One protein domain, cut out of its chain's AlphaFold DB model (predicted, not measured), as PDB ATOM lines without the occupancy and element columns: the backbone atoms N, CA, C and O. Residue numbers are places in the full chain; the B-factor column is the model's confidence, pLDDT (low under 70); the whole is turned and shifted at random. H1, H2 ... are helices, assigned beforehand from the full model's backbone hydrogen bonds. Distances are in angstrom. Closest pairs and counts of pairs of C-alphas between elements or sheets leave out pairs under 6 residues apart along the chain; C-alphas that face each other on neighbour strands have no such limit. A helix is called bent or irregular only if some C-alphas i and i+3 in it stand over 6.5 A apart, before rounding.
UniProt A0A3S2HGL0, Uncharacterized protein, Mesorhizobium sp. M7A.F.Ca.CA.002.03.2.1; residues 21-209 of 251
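What this domain is: This is residues 21 to 209 of the 251 residues of an uncharacterized protein of Mesorhizobium sp. M7A.F.Ca.CA.002.03.2.1 (UniProt A0A3S2HGL0). H5 and H8 run side by side the same way, and H2 packs on both in the opposite sense, so that the three form a core bundle of neighbouring helices. H1 crosses H2, while H3, H4 and the first arm of the bent H7 pack on the first part of H8, and the short H6 packs on H5 toward that helix's last residues. The printed part has 189 residues with eight named helices, H1 to H8 in that order, and no named strand: the class is all helix, with mostly crossed packing. The whole is compact and rounded, with a radius of gyration of the C-alphas of 16.8 A and spans of 53 by 40 by 34 A.

How they stand to each other: H1, residues 21 to 45, touches H2, residues 61 to 76, with residues 33 to 40 alone, about perpendicular at 79 degrees; the closest C-alphas, of Val 37 and His 74, are 5.7 A apart. With residues 26 to 30 alone, H1 touches H3, residues 84 to 88; the closest C-alphas, of Pro 26 and Ser 88, are 4.9 A apart. H2 touches H5, residues 116 to 137, with residues 72 to 76 alone, at a shallow tilt of 34 degrees, only just short of steep, opposite ways; the closest C-alphas, of Leu 76 and Ala 123, are 4.7 A apart. H4, residues 90 to 101, touches H5 at a steep tilt of 60 degrees, the closest C-alphas being those of Phe 100 and Ile 121, 6.6 A apart. H6, residues 145 to 150, touches H5, about perpendicular at 80 degrees, with the C-alphas of Ser 132 and Arg 145 closest at 6.0 A. H7, residues 157 to 175, was assigned as one helix by its hydrogen bonds but is bent, with C-alphas 165 and 168 6.5 A apart; its arms H7a, residues 157 to 165, and H7b, residues 168 to 175, stand at 32 degrees. H7b and H4 only just touch, with 3 pairs of C-alphas within 8 A; the closest are those of Glu 94 and Trp 170, 6.9 A apart. H8, residues 186 to 207, is the hub, touching six helices, among them H5 at a shallow tilt of 12 degrees, the same way, with the C-alphas of Gly 135 and Ile 201 closest at 5.5 A. H8 touches H2 at a steep tilt of 41 degrees, opposite ways, with the C-alphas of Trp 65 and Lys 199 closest at 5.1 A. H7a touches H8 at a shallow tilt of 25 degrees, opposite ways, with the C-alphas of Met 159 and Asp 193 closest at 6.7 A. Each O i to N i+4 pair is within hydrogen-bond range in H5, H6, H7a, H7b and H8, against 19 of 21 in H1, 9 of 12 in H2, 6 of 8 in H4 and 0 of 1 in H3, where 2 of 2 O i to N i+3 pairs are.

Where its parts are: H1 begins at C-alpha 21 (130.499, 347.098, 234.598) and is 35.1 A long; it is irregular, but only just, with C-alphas 23 and 26 6.9 A apart. H4 is irregular, with C-alphas 91 and 94 7.5 A apart. H2 is 23.3 A long, H5 31.9 A and H8 31.3 A, ending at C-alpha 207 (143.127, 325.107, 205.486).

The domain as a whole: The two C-alphas farthest apart, of Glu 57 and Val 177, are 53.3 A apart. The printed part has no cut, and the links H1 to H2 and H4 to H5 are long, with 15 and 14 residues. The mean pLDDT of the printed part is 91.0; residue 110 and residues 177 to 180 are under 70.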
ATOM      1  N   GLU A  21     130.164 348.239 235.453       80.88
ATOM      2  CA  GLU A  21     130.499 347.098 234.598       80.88
ATOM      3  C   GLU A  21     131.791 347.335 233.806       80.88
ATOM      4  O   GLU A  21     132.640 346.447 233.755       80.88
ATOM      5  N   GLN A  22     131.996 348.535 233.254       82.50
ATOM      6  CA  GLN A  22     133.239 348.882 232.552       82.50
ATOM      7  C   GLN A  22     134.472 348.832 233.464       82.50
ATOM      8  O   GLN A  22     135.546 348.433 233.018       82.50
ATOM      9  N   PHE A  23     134.333 349.175 234.748       83.25
ATOM     10  CA  PHE A  23     135.441 349.069 235.699       83.25
ATOM     11  C   PHE A  23     135.737 347.624 236.118       83.25
ATOM     12  O   PHE A  23     136.904 347.268 236.275       83.25
ATOM     13  N   VAL A  24     134.706 346.792 236.265       87.38
ATOM     14  CA  VAL A  24     134.825 345.400 236.740       87.38
ATOM     15  C   VAL A  24     135.222 344.432 235.620       87.38
ATOM     16  O   VAL A  24     135.856 343.401 235.874       87.38
ATOM     17  N   ARG A  25     134.866 344.741 234.370       89.50
ATOM     18  CA  ARG A  25     135.060 343.848 233.223       89.50
ATOM     19  C   ARG A  25     136.520 343.421 233.014       89.50
ATOM     20  O   ARG A  25     136.726 342.216 232.877       89.50
ATOM     21  N   PRO A  26     137.534 344.306 233.039       93.12
ATOM     22  CA  PRO A  26     138.923 343.880 232.842       93.12
ATOM     23  C   PRO A  26     139.431 342.927 233.920       93.12
ATOM     24  O   PRO A  26     140.144 341.971 233.626       93.12
ATOM     25  N   GLN A  27     139.041 343.158 235.173       92.88
ATOM     26  CA  GLN A  27     139.422 342.298 236.294       92.88
ATOM     27  C   GLN A  27     138.741 340.936 236.177       92.88
ATOM     28  O   GLN A  27     139.381 339.902 236.344       92.88
ATOM     29  N   SER A  28     137.458 340.929 235.808       93.19
ATOM     30  CA  SER A  28     136.713 339.695 235.537       93.19
ATOM     31  C   SER A  28     137.339 338.904 234.389       93.19
ATOM     32  O   SER A  28     137.459 337.684 234.481       93.19
ATOM     33  N   LEU A  29     137.806 339.595 233.343       93.69
ATOM     34  CA  LEU A  29     138.543 338.988 232.239       93.69
ATOM     35  C   LEU A  29     139.847 338.343 232.722       93.69
ATOM     36  O   LEU A  29     140.094 337.180 232.420       93.69
ATOM     37  N   ALA A  30     140.654 339.058 233.512       94.06
ATOM     38  CA  ALA A  30     141.899 338.520 234.061       94.06
ATOM     39  C   ALA A  30     141.658 337.276 234.938       94.06
ATOM     40  O   ALA A  30     142.370 336.281 234.800       94.06
ATOM     41  N   VAL A  31     140.617 337.289 235.780       95.12
ATOM     42  CA  VAL A  31     140.215 336.130 236.597       95.12
ATOM     43  C   VAL A  31     139.784 334.951 235.721       95.12
ATOM     44  O   VAL A  31     140.225 333.824 235.953       95.12
ATOM     45  N   ALA A  32     138.950 335.192 234.707       94.06
ATOM     46  CA  ALA A  32     138.480 334.151 233.795       94.06
ATOM     47  C   ALA A  32     139.633 333.527 232.993       94.06
ATOM     48  O   ALA A  32     139.697 332.303 232.847       94.06
ATOM     49  N   LEU A  33     140.585 334.345 232.533       94.62
ATOM     50  CA  LEU A  33     141.797 333.875 231.866       94.62
ATOM     51  C   LEU A  33     142.670 333.038 232.804       94.62
ATOM     52  O   LEU A  33     143.097 331.953 232.419       94.62
ATOM     53  N   ALA A  34     142.894 333.491 234.040       94.75
ATOM     54  CA  ALA A  34     143.674 332.741 235.025       94.75
ATOM     55  C   ALA A  34     143.042 331.369 235.333       94.75
ATOM     56  O   ALA A  34     143.746 330.358 235.407       94.75
ATOM     57  N   ALA A  35     141.713 331.318 235.469       95.50
ATOM     58  CA  ALA A  35     140.976 330.068 235.639       95.50
ATOM     59  C   ALA A  35     141.130 329.153 234.416       95.50
ATOM     60  O   ALA A  35     141.498 327.992 234.573       95.50
ATOM     61  N   SER A  36     140.951 329.693 233.209       94.81
ATOM     62  CA  SER A  36     141.074 328.938 231.955       94.81
ATOM     63  C   SER A  36     142.484 328.375 231.755       94.81
ATOM     64  O   SER A  36     142.639 327.211 231.397       94.81
ATOM     65  N   VAL A  37     143.525 329.163 232.051       95.31
ATOM     66  CA  VAL A  37     144.927 328.715 232.020       95.31
ATOM     67  C   VAL A  37     145.151 327.565 232.994       95.31
ATOM     68  O   VAL A  37     145.731 326.545 232.622       95.31
ATOM     69  N   ARG A  38     144.682 327.700 234.238       95.31
ATOM     70  CA  ARG A  38     144.807 326.644 235.248       95.31
ATOM     71  C   ARG A  38     144.117 325.360 234.791       95.31
ATOM     72  O   ARG A  38     144.708 324.285 234.893       95.31
ATOM     73  N   ASP A  39     142.892 325.467 234.293       95.56
ATOM     74  CA  ASP A  39     142.085 324.316 233.898       95.56
ATOM     75  C   ASP A  39     142.695 323.617 232.672       95.56
ATOM     76  O   ASP A  39     142.836 322.392 232.673       95.56
ATOM     77  N   TYR A  40     143.185 324.389 231.694       94.88
ATOM     78  CA  TYR A  40     143.935 323.884 230.544       94.88
ATOM     79  C   TYR A  40     145.207 323.138 230.965       94.88
ATOM     80  O   TYR A  40     145.417 321.983 230.592       94.88
ATOM     81  N   VAL A  41     146.045 323.754 231.807       94.44
ATOM     82  CA  VAL A  41     147.290 323.138 232.297       94.44
ATOM     83  C   VAL A  41     147.004 321.847 233.065       94.44
ATOM     84  O   VAL A  41     147.733 320.864 232.911       94.44
ATOM     85  N   ASN A  42     145.941 321.811 233.868       96.50
ATOM     86  CA  ASN A  42     145.523 320.604 234.576       96.50
ATOM     87  C   ASN A  42     145.058 319.505 233.612       96.50
ATOM     88  O   ASN A  42     145.415 318.342 233.801       96.50
ATOM     89  N   ALA A  43     144.307 319.856 232.567       95.62
ATOM     90  CA  ALA A  43     143.876 318.910 231.545       95.62
ATOM     91  C   ALA A  43     145.065 318.330 230.756       95.62
ATOM     92  O   ALA A  43     145.107 317.118 230.541       95.62
ATOM     93  N   VAL A  44     146.064 319.152 230.413       95.00
ATOM     94  CA  VAL A  44     147.314 318.695 229.779       95.00
ATOM     95  C   VAL A  44     148.096 317.762 230.706       95.00
ATOM     96  O   VAL A  44     148.480 316.667 230.301       95.00
ATOM     97  N   LYS A  45     148.282 318.132 231.981       95.25
ATOM     98  CA  LYS A  45     148.973 317.281 232.973       95.25
ATOM     99  C   LYS A  45     148.272 315.942 233.198       95.25
ATOM    100  O   LYS A  45     148.937 314.940 233.438       95.25
ATOM    101  N   ALA A  46     146.945 315.924 233.122       96.31
ATOM    102  CA  ALA A  46     146.140 314.714 233.237       96.31
ATOM    103  C   ALA A  46     146.102 313.875 231.943       96.31
ATOM    104  O   ALA A  46     145.393 312.872 231.907       96.31
ATOM    105  N   GLY A  47     146.796 314.290 230.875       94.06
ATOM    106  CA  GLY A  47     146.789 313.610 229.576       94.06
ATOM    107  C   GLY A  47     145.460 313.709 228.819       94.06
ATOM    108  O   GLY A  47     145.248 312.967 227.867       94.06
ATOM    109  N   LYS A  48     144.551 314.602 229.237       93.06
ATOM    110  CA  LYS A  48     143.244 314.812 228.587       93.06
ATOM    111  C   LYS A  48     143.344 315.699 227.348       93.06
ATOM    112  O   LYS A  48     142.491 315.609 226.473       93.06
ATOM    113  N   LEU A  49     144.356 316.562 227.296       92.50
ATOM    114  CA  LEU A  49     144.649 317.435 226.164       92.50
ATOM    115  C   LEU A  49     146.109 317.264 225.746       92.50
ATOM    116  O   LEU A  49     146.999 317.165 226.590       92.50
ATOM    117  N   SER A  50     146.342 317.268 224.437       91.62
ATOM    118  CA  SER A  50     147.684 317.223 223.857       91.62
ATOM    119  C   SER A  50     148.213 318.636 223.620       91.62
ATOM    120  O   SER A  50     147.550 319.441 222.970       91.62
ATOM    121  N   TYR A  51     149.429 318.905 224.096       92.06
ATOM    122  CA  TYR A  51     150.155 320.158 223.874       92.06
ATOM    123  C   TYR A  51     151.273 319.960 222.826       92.06
ATOM    124  O   TYR A  51     151.994 318.960 222.910       92.06
ATOM    125  N   PRO A  52     151.501 320.909 221.894       95.50
ATOM    126  CA  PRO A  52     150.751 322.150 221.702       95.50
ATOM    127  C   PRO A  52     149.506 321.970 220.818       95.50
ATOM    128  O   PRO A  52     149.450 321.085 219.956       95.50
ATOM    129  N   ALA A  53     148.520 322.846 220.998       96.50
ATOM    130  CA  ALA A  53     147.195 322.742 220.400       96.50
ATOM    131  C   ALA A  53     147.220 322.686 218.866       96.50
ATOM    132  O   ALA A  53     146.491 321.883 218.279       96.50
ATOM    133  N   HIS A  54     148.071 323.493 218.219       95.50
ATOM    134  CA  HIS A  54     148.184 323.589 216.756       95.50
ATOM    135  C   HIS A  54     148.824 322.362 216.097       95.50
ATOM    136  O   HIS A  54     148.800 322.247 214.873       95.50
ATOM    137  N   ARG A  55     149.372 321.420 216.875       95.75
ATOM    138  CA  ARG A  55     149.922 320.155 216.362       95.75
ATOM    139  C   ARG A  55     148.966 318.970 216.492       95.75
ATOM    140  O   ARG A  55     149.306 317.883 216.039       95.75
ATOM    141  N   ARG A  56     147.783 319.153 217.086       94.06
ATOM    142  CA  ARG A  56     146.809 318.069 217.252       94.06
ATOM    143  C   ARG A  56     146.242 317.625 215.908       94.06
ATOM    144  O   ARG A  56     145.745 318.436 215.129       94.06
ATOM    145  N   GLU A  57     146.313 316.327 215.651       91.69
ATOM    146  CA  GLU A  57     145.697 315.714 214.479       91.69
ATOM    147  C   GLU A  57     144.183 315.592 214.675       91.69
ATOM    148  O   GLU A  57     143.713 315.289 215.769       91.69
ATOM    149  N   GLY A  58     143.414 315.858 213.617       90.75
ATOM    150  CA  GLY A  58     141.952 315.746 213.633       90.75
ATOM    151  C   GLY A  58     141.203 316.830 214.418       90.75
ATOM    152  O   GLY A  58     139.977 316.839 214.382       90.75
ATOM    153  N   ALA A  59     141.903 317.752 215.087       94.12
ATOM    154  CA  ALA A  59     141.270 318.855 215.803       94.12
ATOM    155  C   ALA A  59     140.638 319.868 214.835       94.12
ATOM    156  O   ALA A  59     141.221 320.238 213.811       94.12
ATOM    157  N   SER A  60     139.447 320.344 215.184       95.19
ATOM    158  CA  SER A  60     138.748 321.403 214.460       95.19
ATOM    159  C   SER A  60     139.429 322.764 214.642       95.19
ATOM    160  O   SER A  60     140.176 322.993 215.598       95.19
ATOM    161  N   VAL A  61     139.112 323.722 213.759       96.62
ATOM    162  CA  VAL A  61     139.601 325.107 213.895       96.62
ATOM    163  C   VAL A  61     139.225 325.693 215.256       96.62
ATOM    164  O   VAL A  61     140.037 326.383 215.859       96.62
ATOM    165  N   VAL A  62     138.014 325.419 215.753       96.50
ATOM    166  CA  VAL A  62     137.523 325.982 217.020       96.50
ATOM    167  C   VAL A  62     138.299 325.423 218.211       96.50
ATOM    168  O   VAL A  62     138.691 326.198 219.076       96.50
ATOM    169  N   GLU A  63     138.588 324.120 218.234       95.69
ATOM    170  CA  GLU A  63     139.383 323.495 219.304       95.69
ATOM    171  C   GLU A  63     140.827 324.004 219.310       95.69
ATOM    172  O   GLU A  63     141.366 324.345 220.364       95.69
ATOM    173  N   ILE A  64     141.457 324.105 218.133       97.69
ATOM    174  CA  ILE A  64     142.810 324.663 218.019       97.69
ATOM    175  C   ILE A  64     142.804 326.124 218.464       97.69
ATOM    176  O   ILE A  64     143.649 326.513 219.260       97.69
ATOM    177  N   TRP A  65     141.845 326.922 217.994       97.69
ATOM    178  CA  TRP A  65     141.729 328.338 218.332       97.69
ATOM    179  C   TRP A  65     141.534 328.561 219.836       97.69
ATOM    180  O   TRP A  65     142.241 329.383 220.426       97.69
ATOM    181  N   ALA A  66     140.612 327.817 220.454       96.44
ATOM    182  CA  ALA A  66     140.294 327.917 221.873       96.44
ATOM    183  C   ALA A  66     141.480 327.566 222.767       96.44
ATOM    184  O   ALA A  66     141.757 328.301 223.712       96.44
ATOM    185  N   ASP A  67     142.214 326.504 222.452       97.12
ATOM    186  CA  ASP A  67     143.330 326.076 223.293       97.12
ATOM    187  C   ASP A  67     144.608 326.866 222.998       97.12
ATOM    188  O   ASP A  67     145.311 327.259 223.926       97.12
ATOM    189  N   LEU A  68     144.886 327.199 221.731       97.81
ATOM    190  CA  LEU A  68     146.087 327.948 221.350       97.81
ATOM    191  C   LEU A  68     146.123 329.342 221.990       97.81
ATOM    192  O   LEU A  68     147.182 329.783 222.443       97.81
ATOM    193  N   ARG A  69     144.976 330.039 222.078       96.75
ATOM    194  CA  ARG A  69     144.920 331.325 222.797       96.75
ATOM    195  C   ARG A  69     145.265 331.148 224.281       96.75
ATOM    196  O   ARG A  69     145.979 331.978 224.831       96.75
ATOM    197  N   ILE A  70     144.813 330.066 224.924       96.94
ATOM    198  CA  ILE A  70     145.069 329.809 226.348       96.94
ATOM    199  C   ILE A  70     146.525 329.396 226.566       96.94
ATOM    200  O   ILE A  70     147.151 329.856 227.517       96.94
ATOM    201  N   GLU A  71     147.108 328.610 225.661       97.00
ATOM    202  CA  GLU A  71     148.538 328.281 225.660       97.00
ATOM    203  C   GLU A  71     149.426 329.519 225.536       97.00
ATOM    204  O   GLU A  71     150.449 329.620 226.221       97.00
ATOM    205  N   ALA A  72     149.033 330.463 224.677       96.94
ATOM    206  CA  ALA A  72     149.725 331.733 224.527       96.94
ATOM    207  C   ALA A  72     149.599 332.565 225.810       96.94
ATOM    208  O   ALA A  72     150.611 332.973 226.376       96.94
ATOM    209  N   ILE A  73     148.380 332.756 226.322       96.25
ATOM    210  CA  ILE A  73     148.128 333.515 227.556       96.25
ATOM    211  C   ILE A  73     148.794 332.868 228.776       96.25
ATOM    212  O   ILE A  73     149.263 333.579 229.657       96.25
ATOM    213  N   HIS A  74     148.945 331.545 228.823       94.94
ATOM    214  CA  HIS A  74     149.696 330.867 229.880       94.94
ATOM    215  C   HIS A  74     151.135 331.402 230.015       94.94
ATOM    216  O   HIS A  74     151.657 331.447 231.129       94.94
ATOM    217  N   LYS A  75     151.763 331.886 228.929       93.44
ATOM    218  CA  LYS A  75     153.093 332.523 228.988       93.44
ATOM    219  C   LYS A  75     153.101 333.800 229.826       93.44
ATOM    220  O   LYS A  75     154.086 334.054 230.511       93.44
ATOM    221  N   LEU A  76     151.997 334.549 229.830       92.25
ATOM    222  CA  LEU A  76     151.845 335.765 230.628       92.25
ATOM    223  C   LEU A  76     151.901 335.472 232.136       92.25
ATOM    224  O   LEU A  76     152.480 336.243 232.895       92.25
ATOM    225  N   PHE A  77     151.317 334.353 232.567       89.00
ATOM    226  CA  PHE A  77     151.207 333.972 233.980       89.00
ATOM    227  C   PHE A  77     152.429 333.217 234.524       89.00
ATOM    228  O   PHE A  77     152.471 332.911 235.712       89.00
ATOM    229  N   ASN A  78     153.399 332.869 233.673       86.12
ATOM    230  CA  ASN A  78     154.486 331.955 234.032       86.12
ATOM    231  C   ASN A  78     155.872 332.484 233.617       86.12
ATOM    232  O   ASN A  78     156.729 331.729 233.160       86.12
ATOM    233  N   PHE A  79     156.081 333.797 233.746       85.44
ATOM    234  CA  PHE A  79     157.349 334.460 233.441       85.44
ATOM    235  C   PHE A  79     157.775 335.382 234.589       85.44
ATOM    236  O   PHE A  79     157.105 336.369 234.876       85.44
ATOM    237  N   GLY A  80     158.910 335.086 235.231       81.69
ATOM    238  CA  GLY A  80     159.491 335.950 236.264       81.69
ATOM    239  C   GLY A  80     158.532 336.268 237.416       81.69
ATOM    240  O   GLY A  80     157.863 335.373 237.928       81.69
ATOM    241  N   GLN A  81     158.470 337.547 237.810       84.50
ATOM    242  CA  GLN A  81     157.468 338.075 238.747       84.50
ATOM    243  C   GLN A  81     156.283 338.746 238.032       84.50
ATOM    244  O   GLN A  81     155.674 339.664 238.581       84.50
ATOM    245  N   SER A  82     155.969 338.314 236.805       87.88
ATOM    246  CA  SER A  82     154.814 338.818 236.062       87.88
ATOM    247  C   SER A  82     153.536 338.688 236.883       87.88
ATOM    248  O   SER A  82     153.184 337.610 237.367       87.88
ATOM    249  N   ASP A  83     152.822 339.801 236.976       91.19
ATOM    250  CA  ASP A  83     151.466 339.871 237.484       91.19
ATOM    251  C   ASP A  83     150.538 340.353 236.362       91.19
ATOM    252  O   ASP A  83     150.466 341.544 236.043       91.19
ATOM    253  N   ALA A  84     149.821 339.406 235.755       89.06
ATOM    254  CA  ALA A  84     148.851 339.673 234.695       89.06
ATOM    255  C   ALA A  84     147.684 340.559 235.164       89.06
ATOM    256  O   ALA A  84     147.052 341.227 234.342       89.06
ATOM    257  N   PHE A  85     147.394 340.603 236.471       94.31
ATOM    258  CA  PHE A  85     146.335 341.455 237.007       94.31
ATOM    259  C   PHE A  85     146.696 342.939 236.913       94.31
ATOM    260  O   PHE A  85     145.782 343.762 236.813       94.31
ATOM    261  N   LEU A  86     147.986 343.292 236.816       94.62
ATOM    262  CA  LEU A  86     148.409 344.669 236.539       94.62
ATOM    263  C   LEU A  86     147.796 345.190 235.237       94.62
ATOM    264  O   LEU A  86     147.295 346.312 235.211       94.62
ATOM    265  N   PHE A  87     147.732 344.364 234.188       95.69
ATOM    266  CA  PHE A  87     147.116 344.751 232.916       95.69
ATOM    267  C   PHE A  87     145.618 345.036 233.011       95.69
ATOM    268  O   PHE A  87     145.097 345.734 232.145       95.69
ATOM    269  N   SER A  88     144.941 344.546 234.052       94.75
ATOM    270  CA  SER A  88     143.524 344.821 234.317       94.75
ATOM    271  C   SER A  88     143.279 346.027 235.229       94.75
ATOM    272  O   SER A  88     142.140 346.472 235.362       94.75
ATOM    273  N   ASP A  89     144.321 346.566 235.872       92.94
ATOM    274  CA  ASP A  89     144.184 347.698 236.785       92.94
ATOM    275  C   ASP A  89     144.190 349.020 236.012       92.94
ATOM    276  O   ASP A  89     145.226 349.491 235.533       92.94
ATOM    277  N   HIS A  90     143.021 349.653 235.936       91.06
ATOM    278  CA  HIS A  90     142.812 350.973 235.327       91.06
ATOM    279  C   HIS A  90     143.780 352.043 235.843       91.06
ATOM    280  O   HIS A  90     144.199 352.926 235.100       91.06
ATOM    281  N   ARG A  91     144.181 351.960 237.117       89.25
ATOM    282  CA  ARG A  91     145.061 352.950 237.760       89.25
ATOM    283  C   ARG A  91     146.509 352.846 237.288       89.25
ATOM    284  O   ARG A  91     147.281 353.774 237.502       89.25
ATOM    285  N   ARG A  92     146.883 351.713 236.689       92.44
ATOM    286  CA  ARG A  92     148.253 351.392 236.271       92.44
ATOM    287  C   ARG A  92     148.459 351.572 234.765       92.44
ATOM    288  O   ARG A  92     149.592 351.492 234.310       92.44
ATOM    289  N   GLN A  93     147.400 351.834 233.993       94.00
ATOM    290  CA  GLN A  93     147.458 351.829 232.524       94.00
ATOM    291  C   GLN A  93     148.444 352.851 231.954       94.00
ATOM    292  O   GLN A  93     149.144 352.540 231.004       94.00
ATOM    293  N   GLU A  94     148.562 354.040 232.547       91.81
ATOM    294  CA  GLU A  94     149.520 355.053 232.080       91.81
ATOM    295  C   GLU A  94     150.979 354.593 232.234       91.81
ATOM    296  O   GLU A  94     151.766 354.726 231.301       91.81
ATOM    297  N   GLU A  95     151.316 353.988 233.377       93.31
ATOM    298  CA  GLU A  95     152.644 353.421 233.643       93.31
ATOM    299  C   GLU A  95     152.937 352.233 232.720       93.31
ATOM    300  O   GLU A  95     154.011 352.151 232.131       93.31
ATOM    301  N   LEU A  96     151.963 351.338 232.547       94.88
ATOM    302  CA  LEU A  96     152.099 350.168 231.682       94.88
ATOM    303  C   LEU A  96     152.281 350.566 230.210       94.88
ATOM    304  O   LEU A  96     153.152 350.026 229.531       94.88
ATOM    305  N   LEU A  97     151.502 351.539 229.726       95.12
ATOM    306  CA  LEU A  97     151.603 352.053 228.359       95.12
ATOM    307  C   LEU A  97     152.921 352.798 228.126       95.12
ATOM    308  O   LEU A  97     153.501 352.645 227.056       95.12
ATOM    309  N   ALA A  98     153.417 353.563 229.103       93.31
ATOM    310  CA  ALA A  98     154.729 354.206 229.012       93.31
ATOM    311  C   ALA A  98     155.856 353.160 228.943       93.31
ATOM    312  O   ALA A  98     156.705 353.216 228.055       93.31
ATOM    313  N   CYS A  99     155.807 352.142 229.806       92.62
ATOM    314  CA  CYS A  99     156.775 351.046 229.795       92.62
ATOM    315  C   CYS A  99     156.737 350.247 228.473       92.62
ATOM    316  O   CYS A  99     157.770 349.846 227.931       92.62
ATOM    317  N   PHE A 100     155.544 350.048 227.903       94.19
ATOM    318  CA  PHE A 100     155.390 349.348 226.631       94.19
ATOM    319  C   PHE A 100     155.865 350.174 225.428       94.19
ATOM    320  O   PHE A 100     156.637 349.667 224.616       94.19
ATOM    321  N   LEU A 101     155.405 351.422 225.306       94.38
ATOM    322  CA  LEU A 101     155.576 352.241 224.102       94.38
ATOM    323  C   LEU A 101     156.885 353.037 224.096       94.38
ATOM    324  O   LEU A 101     157.501 353.167 223.039       94.38
ATOM    325  N   ASP A 102     157.309 353.556 225.251       93.38
ATOM    326  CA  ASP A 102     158.458 354.463 225.344       93.38
ATOM    327  C   ASP A 102     159.724 353.707 225.747       93.38
ATOM    328  O   ASP A 102     160.738 353.772 225.054       93.38
ATOM    329  N   GLU A 103     159.663 352.955 226.848       89.44
ATOM    330  CA  GLU A 103     160.816 352.185 227.339       89.44
ATOM    331  C   GLU A 103     161.077 350.942 226.482       89.44
ATOM    332  O   GLU A 103     162.202 350.448 226.424       89.44
ATOM    333  N   ARG A 104     160.034 350.438 225.806       87.44
ATOM    334  CA  ARG A 104     160.069 349.269 224.915       87.44
ATOM    335  C   ARG A 104     160.800 348.076 225.536       87.44
ATOM    336  O   ARG A 104     161.517 347.352 224.849       87.44
ATOM    337  N   VAL A 105     160.558 347.825 226.825       81.12
ATOM    338  CA  VAL A 105     161.186 346.745 227.618       81.12
ATOM    339  C   VAL A 105     161.019 345.359 226.972       81.12
ATOM    340  O   VAL A 105     161.840 344.462 227.148       81.12
ATOM    341  N   HIS A 106     159.969 345.179 226.172       79.38
ATOM    342  CA  HIS A 106     159.703 343.963 225.406       79.38
ATOM    343  C   HIS A 106     160.705 343.698 224.259       79.38
ATOM    344  O   HIS A 106     160.766 342.576 223.761       79.38
ATOM    345  N   LEU A 107     161.478 344.702 223.829       82.44
ATOM    346  CA  LEU A 107     162.539 344.564 222.822       82.44
ATOM    347  C   LEU A 107     163.886 344.151 223.428       82.44
ATOM    348  O   LEU A 107     164.811 343.792 222.697       82.44
ATOM    349  N   GLU A 108     164.014 344.214 224.750       78.75
ATOM    350  CA  GLU A 108     165.217 343.798 225.458       78.75
ATOM    351  C   GLU A 108     165.296 342.266 225.550       78.75
ATOM    352  O   GLU A 108     164.318 341.542 225.340       78.75
ATOM    353  N   MET A 109     166.481 341.739 225.881       73.81
ATOM    354  CA  MET A 109     166.629 340.305 226.127       73.81
ATOM    355  C   MET A 109     165.703 339.886 227.287       73.81
ATOM    356  O   MET A 109     165.815 340.473 228.367       73.81
ATOM    357  N   PRO A 110     164.824 338.878 227.107       69.44
ATOM    358  CA  PRO A 110     163.877 338.488 228.143       69.44
ATOM    359  C   PRO A 110     164.619 337.927 229.352       69.44
ATOM    360  O   PRO A 110     165.213 336.850 229.279       69.44
ATOM    361  N   GLN A 111     164.600 338.661 230.459       73.88
ATOM    362  CA  GLN A 111     165.199 338.251 231.720       73.88
ATOM    363  C   GLN A 111     164.353 338.805 232.863       73.88
ATOM    364  O   GLN A 111     164.174 340.021 232.918       73.88
ATOM    365  N   PRO A 112     163.869 337.954 233.787       73.44
ATOM    366  CA  PRO A 112     163.176 338.415 234.980       73.44
ATOM    367  C   PRO A 112     164.051 339.392 235.764       73.44
ATOM    368  O   PRO A 112     165.137 339.030 236.220       73.44
ATOM    369  N   ARG A 113     163.581 340.628 235.917       74.50
ATOM    370  CA  ARG A 113     164.273 341.686 236.664       74.50
ATOM    371  C   ARG A 113     163.817 341.750 238.119       74.50
ATOM    372  O   ARG A 113     164.407 342.495 238.897       74.50
ATOM    373  N   GLY A 114     162.782 340.991 238.491       75.50
ATOM    374  CA  GLY A 114     162.166 341.075 239.817       75.50
ATOM    375  C   GLY A 114     161.386 342.377 240.004       75.50
ATOM    376  O   GLY A 114     161.238 342.860 241.123       75.50
ATOM    377  N   ALA A 115     160.938 342.976 238.897       79.31
ATOM    378  CA  ALA A 115     160.169 344.209 238.877       79.31
ATOM    379  C   ALA A 115     158.827 343.932 238.200       79.31
ATOM    380  O   ALA A 115     158.798 343.583 237.023       79.31
ATOM    381  N   GLY A 116     157.721 344.112 238.932       86.00
ATOM    382  CA  GLY A 116     156.391 343.684 238.484       86.00
ATOM    383  C   GLY A 116     155.994 344.211 237.101       86.00
ATOM    384  O   GLY A 116     155.672 343.421 236.226       86.00
ATOM    385  N   VAL A 117     156.067 345.526 236.858       90.62
ATOM    386  CA  VAL A 117     155.662 346.111 235.561       90.62
ATOM    387  C   VAL A 117     156.571 345.678 234.398       90.62
ATOM    388  O   VAL A 117     156.036 345.135 233.430       90.62
ATOM    389  N   PRO A 118     157.909 345.840 234.468       89.25
ATOM    390  CA  PRO A 118     158.806 345.346 233.423       89.25
ATOM    391  C   PRO A 118     158.642 343.847 233.144       89.25
ATOM    392  O   PRO A 118     158.538 343.457 231.983       89.25
ATOM    393  N   ASP A 119     158.554 343.013 234.186       89.81
ATOM    394  CA  ASP A 119     158.393 341.563 234.031       89.81
ATOM    395  C   ASP A 119     157.034 341.216 233.402       89.81
ATOM    396  O   ASP A 119     156.987 340.350 232.532       89.81
ATOM    397  N   THR A 120     155.947 341.915 233.752       92.38
ATOM    398  CA  THR A 120     154.632 341.736 233.111       92.38
ATOM    399  C   THR A 120     154.658 342.139 231.627       92.38
ATOM    400  O   THR A 120     154.097 341.437 230.781       92.38
ATOM    401  N   ILE A 121     155.351 343.226 231.262       92.75
ATOM    402  CA  ILE A 121     155.530 343.637 229.857       92.75
ATOM    403  C   ILE A 121     156.388 342.628 229.080       92.75
ATOM    404  O   ILE A 121     156.059 342.279 227.944       92.75
ATOM    405  N   GLN A 122     157.452 342.091 229.679       90.94
ATOM    406  CA  GLN A 122     158.236 341.018 229.057       90.94
ATOM    407  C   GLN A 122     157.455 339.702 228.958       90.94
ATOM    408  O   GLN A 122     157.585 338.977 227.972       90.94
ATOM    409  N   ALA A 123     156.609 339.390 229.936       92.38
ATOM    410  CA  ALA A 123     155.743 338.221 229.891       92.38
ATOM    411  C   ALA A 123     154.736 338.320 228.739       92.38
ATOM    412  O   ALA A 123     154.508 337.337 228.034       92.38
ATOM    413  N   MET A 124     154.208 339.520 228.471       94.25
ATOM    414  CA  MET A 124     153.415 339.785 227.271       94.25
ATOM    415  C   MET A 124     154.197 339.455 225.997       94.25
ATOM    416  O   MET A 124     153.664 338.799 225.109       94.25
ATOM    417  N   TRP A 125     155.477 339.821 225.910       91.50
ATOM    418  CA  TRP A 125     156.310 339.440 224.766       91.50
ATOM    419  C   TRP A 125     156.434 337.922 224.596       91.50
ATOM    420  O   TRP A 125     156.367 337.429 223.470       91.50
ATOM    421  N   GLN A 126     156.519 337.153 225.687       92.19
ATOM    422  CA  GLN A 126     156.540 335.685 225.613       92.19
ATOM    423  C   GLN A 126     155.266 335.098 224.987       92.19
ATOM    424  O   GLN A 126     155.347 334.086 224.286       92.19
ATOM    425  N   VAL A 127     154.107 335.742 225.182       95.69
ATOM    426  CA  VAL A 127     152.851 335.380 224.497       95.69
ATOM    427  C   VAL A 127     153.040 335.457 222.980       95.69
ATOM    428  O   VAL A 127     152.717 334.518 222.253       95.69
ATOM    429  N   TYR A 128     153.622 336.553 222.496       94.62
ATOM    430  CA  TYR A 128     153.836 336.783 221.069       94.62
ATOM    431  C   TYR A 128     154.961 335.938 220.478       94.62
ATOM    432  O   TYR A 128     154.830 335.464 219.353       94.62
ATOM    433  N   VAL A 129     156.033 335.677 221.228       92.50
ATOM    434  CA  VAL A 129     157.074 334.723 220.816       92.50
ATOM    435  C   VAL A 129     156.467 333.339 220.596       92.50
ATOM    436  O   VAL A 129     156.757 332.693 219.590       92.50
ATOM    437  N   TYR A 130     155.580 332.906 221.496       95.56
ATOM    438  CA  TYR A 130     154.868 331.642 221.348       95.56
ATOM    439  C   TYR A 130     153.966 331.617 220.108       95.56
ATOM    440  O   TYR A 130     154.069 330.694 219.302       95.56
ATOM    441  N   LEU A 131     153.129 332.645 219.915       96.56
ATOM    442  CA  LEU A 131     152.263 332.747 218.734       96.56
ATOM    443  C   LEU A 131     153.064 332.801 217.433       96.56
ATOM    444  O   LEU A 131     152.662 332.190 216.452       96.56
ATOM    445  N   SER A 132     154.207 333.489 217.424       94.56
ATOM    446  CA  SER A 132     155.072 333.557 216.248       94.56
ATOM    447  C   SER A 132     155.658 332.191 215.898       94.56
ATOM    448  O   SER A 132     155.653 331.809 214.733       94.56
ATOM    449  N   ALA A 133     156.096 331.419 216.899       94.75
ATOM    450  CA  ALA A 133     156.582 330.059 216.683       94.75
ATOM    451  C   ALA A 133     155.476 329.131 216.152       94.75
ATOM    452  O   ALA A 133     155.685 328.432 215.162       94.75
ATOM    453  N   ALA A 134     154.284 329.165 216.760       96.69
ATOM    454  CA  ALA A 134     153.134 328.393 216.290       96.69
ATOM    455  C   ALA A 134     152.722 328.792 214.861       96.69
ATOM    456  O   ALA A 134     152.451 327.927 214.029       96.69
ATOM    457  N   GLY A 135     152.737 330.093 214.564       95.81
ATOM    458  CA  GLY A 135     152.484 330.651 213.242       95.81
ATOM    459  C   GLY A 135     153.470 330.175 212.187       95.81
ATOM    460  O   GLY A 135     153.055 329.673 211.146       95.81
ATOM    461  N   SER A 136     154.771 330.254 212.469       95.06
ATOM    462  CA  SER A 136     155.813 329.777 211.553       95.06
ATOM    463  C   SER A 136     155.697 328.277 211.257       95.06
ATOM    464  O   SER A 136     155.906 327.868 210.119       95.06
ATOM    465  N   GLU A 137     155.306 327.447 212.229       95.19
ATOM    466  CA  GLU A 137     155.127 325.999 212.016       95.19
ATOM    467  C   GLU A 137     153.982 325.648 211.063       95.19
ATOM    468  O   GLU A 137     154.045 324.630 210.372       95.19
ATOM    469  N   VAL A 138     152.938 326.477 211.016       94.81
ATOM    470  CA  VAL A 138     151.805 326.299 210.094       94.81
ATOM    471  C   VAL A 138     151.889 327.234 208.884       94.81
ATOM    472  O   VAL A 138     150.950 327.296 208.091       94.81
ATOM    473  N   ALA A 139     153.009 327.956 208.748       92.69
ATOM    474  CA  ALA A 139     153.242 329.004 207.760       92.69
ATOM    475  C   ALA A 139     152.096 330.038 207.691       92.69
ATOM    476  O   ALA A 139     151.702 330.495 206.618       92.69
ATOM    477  N   ASP A 140     151.559 330.417 208.850       93.19
ATOM    478  CA  ASP A 140     150.534 331.450 208.967       93.19
ATOM    479  C   ASP A 140     151.086 332.822 208.569       93.19
ATOM    480  O   ASP A 140     151.982 333.366 209.211       93.19
ATOM    481  N   ARG A 141     150.509 333.445 207.542       87.69
ATOM    482  CA  ARG A 141     151.023 334.708 206.985       87.69
ATOM    483  C   ARG A 141     150.955 335.917 207.932       87.69
ATOM    484  O   ARG A 141     151.531 336.957 207.596       87.69
ATOM    485  N   GLU A 142     150.149 335.853 208.996       86.69
ATOM    486  CA  GLU A 142     149.867 336.977 209.903       86.69
ATOM    487  C   GLU A 142     150.730 336.953 211.165       86.69
ATOM    488  O   GLU A 142     150.873 337.974 211.843       86.69
ATOM    489  N   THR A 143     151.305 335.795 211.478       88.06
ATOM    490  CA  THR A 143     152.096 335.563 212.689       88.06
ATOM    491  C   THR A 143     153.475 334.972 212.398       88.06
ATOM    492  O   THR A 143     154.362 335.068 213.252       88.06
ATOM    493  N   ASP A 144     153.699 334.444 211.190       86.31
ATOM    494  CA  ASP A 144     155.011 333.989 210.742       86.31
ATOM    495  C   ASP A 144     156.022 335.139 210.731       86.31
ATOM    496  O   ASP A 144     155.868 336.150 210.037       86.31
ATOM    497  N   ARG A 145     157.099 334.957 211.495       82.88
ATOM    498  CA  ARG A 145     158.125 335.980 211.687       82.88
ATOM    499  C   ARG A 145     158.816 336.364 210.385       82.88
ATOM    500  O   ARG A 145     159.097 337.545 210.183       82.88
ATOM    501  N   GLU A 146     159.119 335.395 209.528       82.75
ATOM    502  CA  GLU A 146     159.836 335.660 208.278       82.75
ATOM    503  C   GLU A 146     158.933 336.392 207.277       82.75
ATOM    504  O   GLU A 146     159.324 337.427 206.731       82.75
ATOM    505  N   GLY A 147     157.681 335.953 207.125       80.19
ATOM    506  CA  GLY A 147     156.675 336.649 206.324       80.19
ATOM    507  C   GLY A 147     156.385 338.077 206.799       80.19
ATOM    508  O   GLY A 147     156.215 338.981 205.976       80.19
ATOM    509  N   LEU A 148     156.365 338.309 208.113       85.38
ATOM    510  CA  LEU A 148     156.197 339.641 208.695       85.38
ATOM    511  C   LEU A 148     157.408 340.546 208.425       85.38
ATOM    512  O   LEU A 148     157.224 341.669 207.951       85.38
ATOM    513  N   LYS A 149     158.640 340.045 208.612       85.88
ATOM    514  CA  LYS A 149     159.876 340.779 208.280       85.88
ATOM    515  C   LYS A 149     159.902 341.233 206.821       85.88
ATOM    516  O   LYS A 149     160.221 342.389 206.559       85.88
ATOM    517  N   LEU A 150     159.522 340.363 205.881       85.06
ATOM    518  CA  LEU A 150     159.453 340.700 204.450       85.06
ATOM    519  C   LEU A 150     158.475 341.847 204.154       85.06
ATOM    520  O   LEU A 150     158.669 342.597 203.200       85.06
ATOM    521  N   LYS A 151     157.432 341.998 204.974       84.81
ATOM    522  CA  LYS A 151     156.436 343.073 204.868       84.81
ATOM    523  C   LYS A 151     156.785 344.304 205.710       84.81
ATOM    524  O   LYS A 151     155.980 345.232 205.750       84.81
ATOM    525  N   GLY A 152     157.932 344.308 206.393       85.31
ATOM    526  CA  GLY A 152     158.320 345.368 207.324       85.31
ATOM    527  C   GLY A 152     157.394 345.475 208.538       85.31
ATOM    528  O   GLY A 152     157.163 346.577 209.020       85.31
ATOM    529  N   ARG A 153     156.826 344.349 208.989       85.88
ATOM    530  CA  ARG A 153     155.856 344.275 210.088       85.88
ATOM    531  C   ARG A 153     156.404 343.484 211.273       85.88
ATOM    532  O   ARG A 153     157.171 342.539 211.085       85.88
ATOM    533  N   SER A 154     155.995 343.843 212.485       88.50
ATOM    534  CA  SER A 154     156.177 343.049 213.702       88.50
ATOM    535  C   SER A 154     154.908 342.263 214.022       88.50
ATOM    536  O   SER A 154     153.792 342.655 213.680       88.50
ATOM    537  N   ILE A 155     155.054 341.159 214.761       90.69
ATOM    538  CA  ILE A 155     153.891 340.451 215.308       90.69
ATOM    539  C   ILE A 155     153.113 341.332 216.303       90.69
ATOM    540  O   ILE A 155     151.916 341.116 216.487       90.69
ATOM    541  N   LEU A 156     153.766 342.348 216.882       92.62
ATOM    542  CA  LEU A 156     153.179 343.303 217.824       92.62
ATOM    543  C   LEU A 156     152.492 344.506 217.179       92.62
ATOM    544  O   LEU A 156     151.826 345.224 217.912       92.62
ATOM    545  N   ASP A 157     152.620 344.744 215.868       92.31
ATOM    546  CA  ASP A 157     152.218 346.022 215.244       92.31
ATOM    547  C   ASP A 157     150.807 346.474 215.645       92.31
ATOM    548  O   ASP A 157     150.571 347.642 215.950       92.31
ATOM    549  N   ARG A 158     149.855 345.531 215.673       92.75
ATOM    550  CA  ARG A 158     148.475 345.814 216.077       92.75
ATOM    551  C   ARG A 158     148.374 346.200 217.551       92.75
ATOM    552  O   ARG A 158     147.712 347.181 217.860       92.75
ATOM    553  N   MET A 159     149.033 345.463 218.440       94.81
ATOM    554  CA  MET A 159     149.057 345.769 219.870       94.81
ATOM    555  C   MET A 159     149.747 347.109 220.154       94.81
ATOM    556  O   MET A 159     149.255 347.882 220.971       94.81
ATOM    557  N   GLU A 160     150.849 347.416 219.463       94.94
ATOM    558  CA  GLU A 160     151.510 348.726 219.537       94.94
ATOM    559  C   GLU A 160     150.571 349.848 219.080       94.94
ATOM    560  O   GLU A 160     150.428 350.842 219.794       94.94
ATOM    561  N   SER A 161     149.876 349.668 217.952       95.88
ATOM    562  CA  SER A 161     148.886 350.627 217.446       95.88
ATOM    563  C   SER A 161     147.729 350.829 218.427       95.88
ATOM    564  O   SER A 161     147.426 351.962 218.794       95.88
ATOM    565  N   ASP A 162     147.115 349.745 218.904       96.50
ATOM    566  CA  ASP A 162     145.975 349.802 219.822       96.50
ATOM    567  C   ASP A 162     146.374 350.453 221.166       96.50
ATOM    568  O   ASP A 162     145.604 351.221 221.749       96.50
ATOM    569  N   CYS A 163     147.599 350.206 221.650       96.19
ATOM    570  CA  CYS A 163     148.147 350.864 222.839       96.19
ATOM    571  C   CYS A 163     148.433 352.355 222.604       96.19
ATOM    572  O   CYS A 163     148.131 353.181 223.472       96.19
ATOM    573  N   ALA A 164     148.995 352.712 221.445       96.06
ATOM    574  CA  ALA A 164     149.245 354.101 221.070       96.06
ATOM    575  C   ALA A 164     147.937 354.903 220.987       96.06
ATOM    576  O   ALA A 164     147.882 356.027 221.488       96.06
ATOM    577  N   ASP A 165     146.867 354.296 220.467       95.44
ATOM    578  CA  ASP A 165     145.525 354.883 220.419       95.44
ATOM    579  C   ASP A 165     144.866 354.964 221.807       95.44
ATOM    580  O   ASP A 165     144.133 355.914 222.115       95.44
ATOM    581  N   ALA A 166     145.116 353.987 222.685       93.81
ATOM    582  CA  ALA A 166     144.582 353.972 224.047       93.81
ATOM    583  C   ALA A 166     145.230 355.031 224.958       93.81
ATOM    584  O   ALA A 166     144.543 355.608 225.804       93.81
ATOM    585  N   ARG A 167     146.524 355.330 224.785       93.88
ATOM    586  CA  ARG A 167     147.280 356.271 225.635       93.88
ATOM    587  C   ARG A 167     146.647 357.666 225.772       93.88
ATOM    588  O   ARG A 167     146.400 358.078 226.909       93.88
ATOM    589  N   PRO A 168     146.335 358.411 224.693       92.06
ATOM    590  CA  PRO A 168     145.705 359.725 224.825       92.06
ATOM    591  C   PRO A 168     144.297 359.638 225.431       92.06
ATOM    592  O   PRO A 168     143.879 360.549 226.146       92.06
ATOM    593  N   ARG A 169     143.577 358.530 225.212       91.62
ATOM    594  CA  ARG A 169     142.246 358.296 225.796       91.62
ATOM    595  C   ARG A 169     142.328 358.105 227.308       91.62
ATOM    596  O   ARG A 169     141.512 358.670 228.028       91.62
ATOM    597  N   TRP A 170     143.332 357.375 227.792       91.12
ATOM    598  CA  TRP A 170     143.621 357.247 229.222       91.12
ATOM    599  C   TRP A 170     144.000 358.586 229.862       91.12
ATOM    600  O   TRP A 170     143.485 358.914 230.933       91.12
ATOM    601  N   GLY A 171     144.808 359.405 229.179       87.75
ATOM    602  CA  GLY A 171     145.125 360.765 229.631       87.75
ATOM    603  C   GLY A 171     143.883 361.661 229.748       87.75
ATOM    604  O   GLY A 171     143.685 362.339 230.761       87.75
ATOM    605  N   ALA A 172     142.998 361.624 228.748       86.50
ATOM    606  CA  ALA A 172     141.749 362.386 228.756       86.50
ATOM    607  C   ALA A 172     140.750 361.895 229.819       86.50
ATOM    608  O   ALA A 172     140.103 362.711 230.480       86.50
ATOM    609  N   PHE A 173     140.665 360.577 230.026       86.94
ATOM    610  CA  PHE A 173     139.823 359.961 231.052       86.94
ATOM    611  C   PHE A 173     140.273 360.358 232.465       86.94
ATOM    612  O   PHE A 173     139.460 360.799 233.275       86.94
ATOM    613  N   ARG A 174     141.582 360.294 232.749       82.62
ATOM    614  CA  ARG A 174     142.155 360.668 234.055       82.62
ATOM    615  C   ARG A 174     141.947 362.146 234.390       82.62
ATOM    616  O   ARG A 174     141.727 362.491 235.548       82.62
ATOM    617  N   THR A 175     142.042 363.016 233.389       83.12
ATOM    618  CA  THR A 175     141.874 364.468 233.556       83.12
ATOM    619  C   THR A 175     140.408 364.910 233.541       83.12
ATOM    620  O   THR A 175     140.124 366.070 233.825       83.12
ATOM    621  N   GLY A 176     139.471 364.003 233.241       77.50
ATOM    622  CA  GLY A 176     138.042 364.308 233.142       77.50
ATOM    623  C   GLY A 176     137.682 365.194 231.945       77.50
ATOM    624  O   GLY A 176     136.614 365.801 231.938       77.50
ATOM    625  N   VAL A 177     138.575 365.301 230.952       61.50
ATOM    626  CA  VAL A 177     138.462 366.250 229.830       61.50
ATOM    627  C   VAL A 177     137.720 365.650 228.632       61.50
ATOM    628  O   VAL A 177     137.135 366.397 227.849       61.50
ATOM    629  N   ALA A 178     137.667 364.321 228.485       55.03
ATOM    630  CA  ALA A 178     136.859 363.702 227.436       55.03
ATOM    631  C   ALA A 178     136.383 362.286 227.788       55.03
ATOM    632  O   ALA A 178     137.160 361.471 228.276       55.03
ATOM    633  N   SER A 179     135.134 362.006 227.386       57.38
ATOM    634  CA  SER A 179     134.451 360.703 227.364       57.38
ATOM    635  C   SER A 179     133.911 360.172 228.701       57.38
ATOM    636  O   SER A 179     134.626 360.058 229.688       57.38
ATOM    637  N   SER A 180     132.638 359.756 228.697       61.69
ATOM    638  CA  SER A 180     132.013 358.934 229.747       61.69
ATOM    639  C   SER A 180     132.360 357.441 229.640       61.69
ATOM    640  O   SER A 180     131.899 356.648 230.457       61.69
ATOM    641  N   THR A 181     133.141 357.041 228.630       77.75
ATOM    642  CA  THR A 181     133.541 355.644 228.411       77.75
ATOM    643  C   THR A 181     134.961 355.400 228.892       77.75
ATOM    644  O   THR A 181     135.883 356.146 228.546       77.75
ATOM    645  N   VAL A 182     135.122 354.335 229.673       86.69
ATOM    646  CA  VAL A 182     136.422 353.867 230.153       86.69
ATOM    647  C   VAL A 182     137.216 353.351 228.942       86.69
ATOM    648  O   VAL A 182     136.696 352.521 228.188       86.69
ATOM    649  N   PRO A 183     138.437 353.854 228.680       91.25
ATOM    650  CA  PRO A 183     139.275 353.322 227.609       91.25
ATOM    651  C   PRO A 183     139.624 351.842 227.857       91.25
ATOM    652  O   PRO A 183     139.624 351.403 229.006       91.25
ATOM    653  N   PRO A 184     139.930 351.058 226.809       93.69
ATOM    654  CA  PRO A 184     140.309 349.665 226.991       93.69
ATOM    655  C   PRO A 184     141.624 349.556 227.768       93.69
ATOM    656  O   PRO A 184     142.564 350.334 227.569       93.69
ATOM    657  N   THR A 185     141.680 348.565 228.645       96.19
ATOM    658  CA  THR A 185     142.887 348.196 229.388       96.19
ATOM    659  C   THR A 185     143.809 347.310 228.550       96.19
ATOM    660  O   THR A 185     143.366 346.638 227.615       96.19
ATOM    661  N   MET A 186     145.096 347.242 228.901       96.81
ATOM    662  CA  MET A 186     146.061 346.389 228.199       96.81
ATOM    663  C   MET A 186     145.664 344.908 228.192       96.81
ATOM    664  O   MET A 186     145.956 344.232 227.211       96.81
ATOM    665  N   ILE A 187     144.964 344.397 229.217       96.75
ATOM    666  CA  ILE A 187     144.504 342.994 229.213       96.75
ATOM    667  C   ILE A 187     143.432 342.754 228.143       96.75
ATOM    668  O   ILE A 187     143.425 341.704 227.505       96.75
ATOM    669  N   GLU A 188     142.547 343.726 227.914       96.19
ATOM    670  CA  GLU A 188     141.507 343.636 226.885       96.19
ATOM    671  C   GLU A 188     142.109 343.735 225.483       96.19
ATOM    672  O   GLU A 188     141.727 342.963 224.600       96.19
ATOM    673  N   LEU A 189     143.071 344.644 225.291       97.06
ATOM    674  CA  LEU A 189     143.804 344.785 224.032       97.06
ATOM    675  C   LEU A 189     144.593 343.510 223.711       97.06
ATOM    676  O   LEU A 189     144.432 342.937 222.631       97.06
ATOM    677  N   LEU A 190     145.358 343.009 224.686       97.19
ATOM    678  CA  LEU A 190     146.134 341.779 224.558       97.19
ATOM    679  C   LEU A 190     145.234 340.589 224.230       97.19
ATOM    680  O   LEU A 190     145.508 339.855 223.285       97.19
ATOM    681  N   HIS A 191     144.143 340.399 224.978       96.50
ATOM    682  CA  HIS A 191     143.205 339.312 224.712       96.50
ATOM    683  C   HIS A 191     142.637 339.407 223.292       96.50
ATOM    684  O   HIS A 191     142.564 338.399 222.590       96.50
ATOM    685  N   ALA A 192     142.180 340.585 222.865       96.25
ATOM    686  CA  ALA A 192     141.577 340.749 221.546       96.25
ATOM    687  C   ALA A 192     142.568 340.407 220.422       96.25
ATOM    688  O   ALA A 192     142.203 339.714 219.467       96.25
ATOM    689  N   ASP A 193     143.816 340.854 220.550       97.31
ATOM    690  CA  ASP A 193     144.860 340.605 219.560       97.31
ATOM    691  C   ASP A 193     145.323 339.137 219.559       97.31
ATOM    692  O   ASP A 193     145.356 338.496 218.506       97.31
ATOM    693  N   VAL A 194     145.575 338.553 220.735       97.38
ATOM    694  CA  VAL A 194     145.945 337.135 220.888       97.38
ATOM    695  C   VAL A 194     144.862 336.219 220.333       97.38
ATOM    696  O   VAL A 194     145.168 335.297 219.578       97.38
ATOM    697  N   THR A 195     143.593 336.484 220.646       97.38
ATOM    698  CA  THR A 195     142.473 335.686 220.138       97.38
ATOM    699  C   THR A 195     142.362 335.790 218.617       97.38
ATOM    700  O   THR A 195     142.146 334.772 217.963       97.38
ATOM    701  N   ALA A 196     142.566 336.973 218.028       96.75
ATOM    702  CA  ALA A 196     142.566 337.128 216.574       96.75
ATOM    703  C   ALA A 196     143.727 336.365 215.907       96.75
ATOM    704  O   ALA A 196     143.510 335.632 214.943       96.75
ATOM    705  N   LYS A 197     144.944 336.473 216.449       97.31
ATOM    706  CA  LYS A 197     146.128 335.767 215.934       97.31
ATOM    707  C   LYS A 197     146.004 334.250 216.067       97.31
ATOM    708  O   LYS A 197     146.279 333.530 215.114       97.31
ATOM    709  N   ALA A 198     145.521 333.759 217.209       98.00
ATOM    710  CA  ALA A 198     145.277 332.335 217.424       98.00
ATOM    711  C   ALA A 198     144.251 331.771 216.427       98.00
ATOM    712  O   ALA A 198     144.410 330.649 215.950       98.00
ATOM    713  N   LYS A 199     143.234 332.560 216.061       97.94
ATOM    714  CA  LYS A 199     142.272 332.190 215.016       97.94
ATOM    715  C   LYS A 199     142.945 332.032 213.657       97.94
ATOM    716  O   LYS A 199     142.677 331.055 212.966       97.94
ATOM    717  N   SER A 200     143.803 332.985 213.295       97.00
ATOM    718  CA  SER A 200     144.559 332.969 212.039       97.00
ATOM    719  C   SER A 200     145.416 331.707 211.937       97.00
ATOM    720  O   SER A 200     145.264 330.927 211.002       97.00
ATOM    721  N   ILE A 201     146.176 331.399 212.994       98.06
ATOM    722  CA  ILE A 201     146.987 330.176 213.091       98.06
ATOM    723  C   ILE A 201     146.114 328.918 212.997       98.06
ATOM    724  O   ILE A 201     146.462 327.981 212.282       98.06
ATOM    725  N   ALA A 202     144.969 328.876 213.684       98.06
ATOM    726  CA  ALA A 202     144.062 327.729 213.642       98.06
ATOM    727  C   ALA A 202     143.454 327.507 212.245       98.06
ATOM    728  O   ALA A 202     143.365 326.371 211.778       98.06
ATOM    729  N   LEU A 203     143.071 328.585 211.554       97.69
ATOM    730  CA  LEU A 203     142.612 328.536 210.166       97.69
ATOM    731  C   LEU A 203     143.731 328.059 209.239       97.69
ATOM    732  O   LEU A 203     143.510 327.151 208.440       97.69
ATOM    733  N   SER A 204     144.936 328.611 209.391       97.12
ATOM    734  CA  SER A 204     146.117 328.231 208.614       97.12
ATOM    735  C   SER A 204     146.521 326.774 208.848       97.12
ATOM    736  O   SER A 204     146.907 326.072 207.917       97.12
ATOM    737  N   LYS A 205     146.342 326.259 210.068       97.00
ATOM    738  CA  LYS A 205     146.579 324.849 210.394       97.00
ATOM    739  C   LYS A 205     145.637 323.903 209.642       97.00
ATOM    740  O   LYS A 205     146.075 322.836 209.213       97.00
ATOM    741  N   VAL A 206     144.360 324.259 209.509       96.38
ATOM    742  CA  VAL A 206     143.341 323.376 208.911       96.38
ATOM    743  C   VAL A 206     143.247 323.544 207.395       96.38
ATOM    744  O   VAL A 206     143.113 322.559 206.675       96.38
ATOM    745  N   PHE A 207     143.332 324.777 206.899       95.44
ATOM    746  CA  PHE A 207     143.127 325.107 205.486       95.44
ATOM    747  C   PHE A 207     144.426 325.459 204.741       95.44
ATOM    748  O   PHE A 207     144.412 325.610 203.520       95.44
ATOM    749  N   GLY A 208     145.555 325.562 205.441       93.88
ATOM    750  CA  GLY A 208     146.852 325.940 204.884       93.88
ATOM    751  C   GLY A 208     147.149 327.450 204.956       93.88
ATOM    752  O   GLY A 208     146.266 328.236 205.289       93.88
ATOM    753  N   PRO A 209     148.375 327.878 204.585       89.50
ATOM    754  CA  PRO A 209     148.920 329.240 204.787       89.50
ATOM    755  C   PRO A 209     148.064 330.408 204.280       89.50
ATOM    756  O   PRO A 209     148.119 331.528 204.790       89.50
TER     757      PRO A 209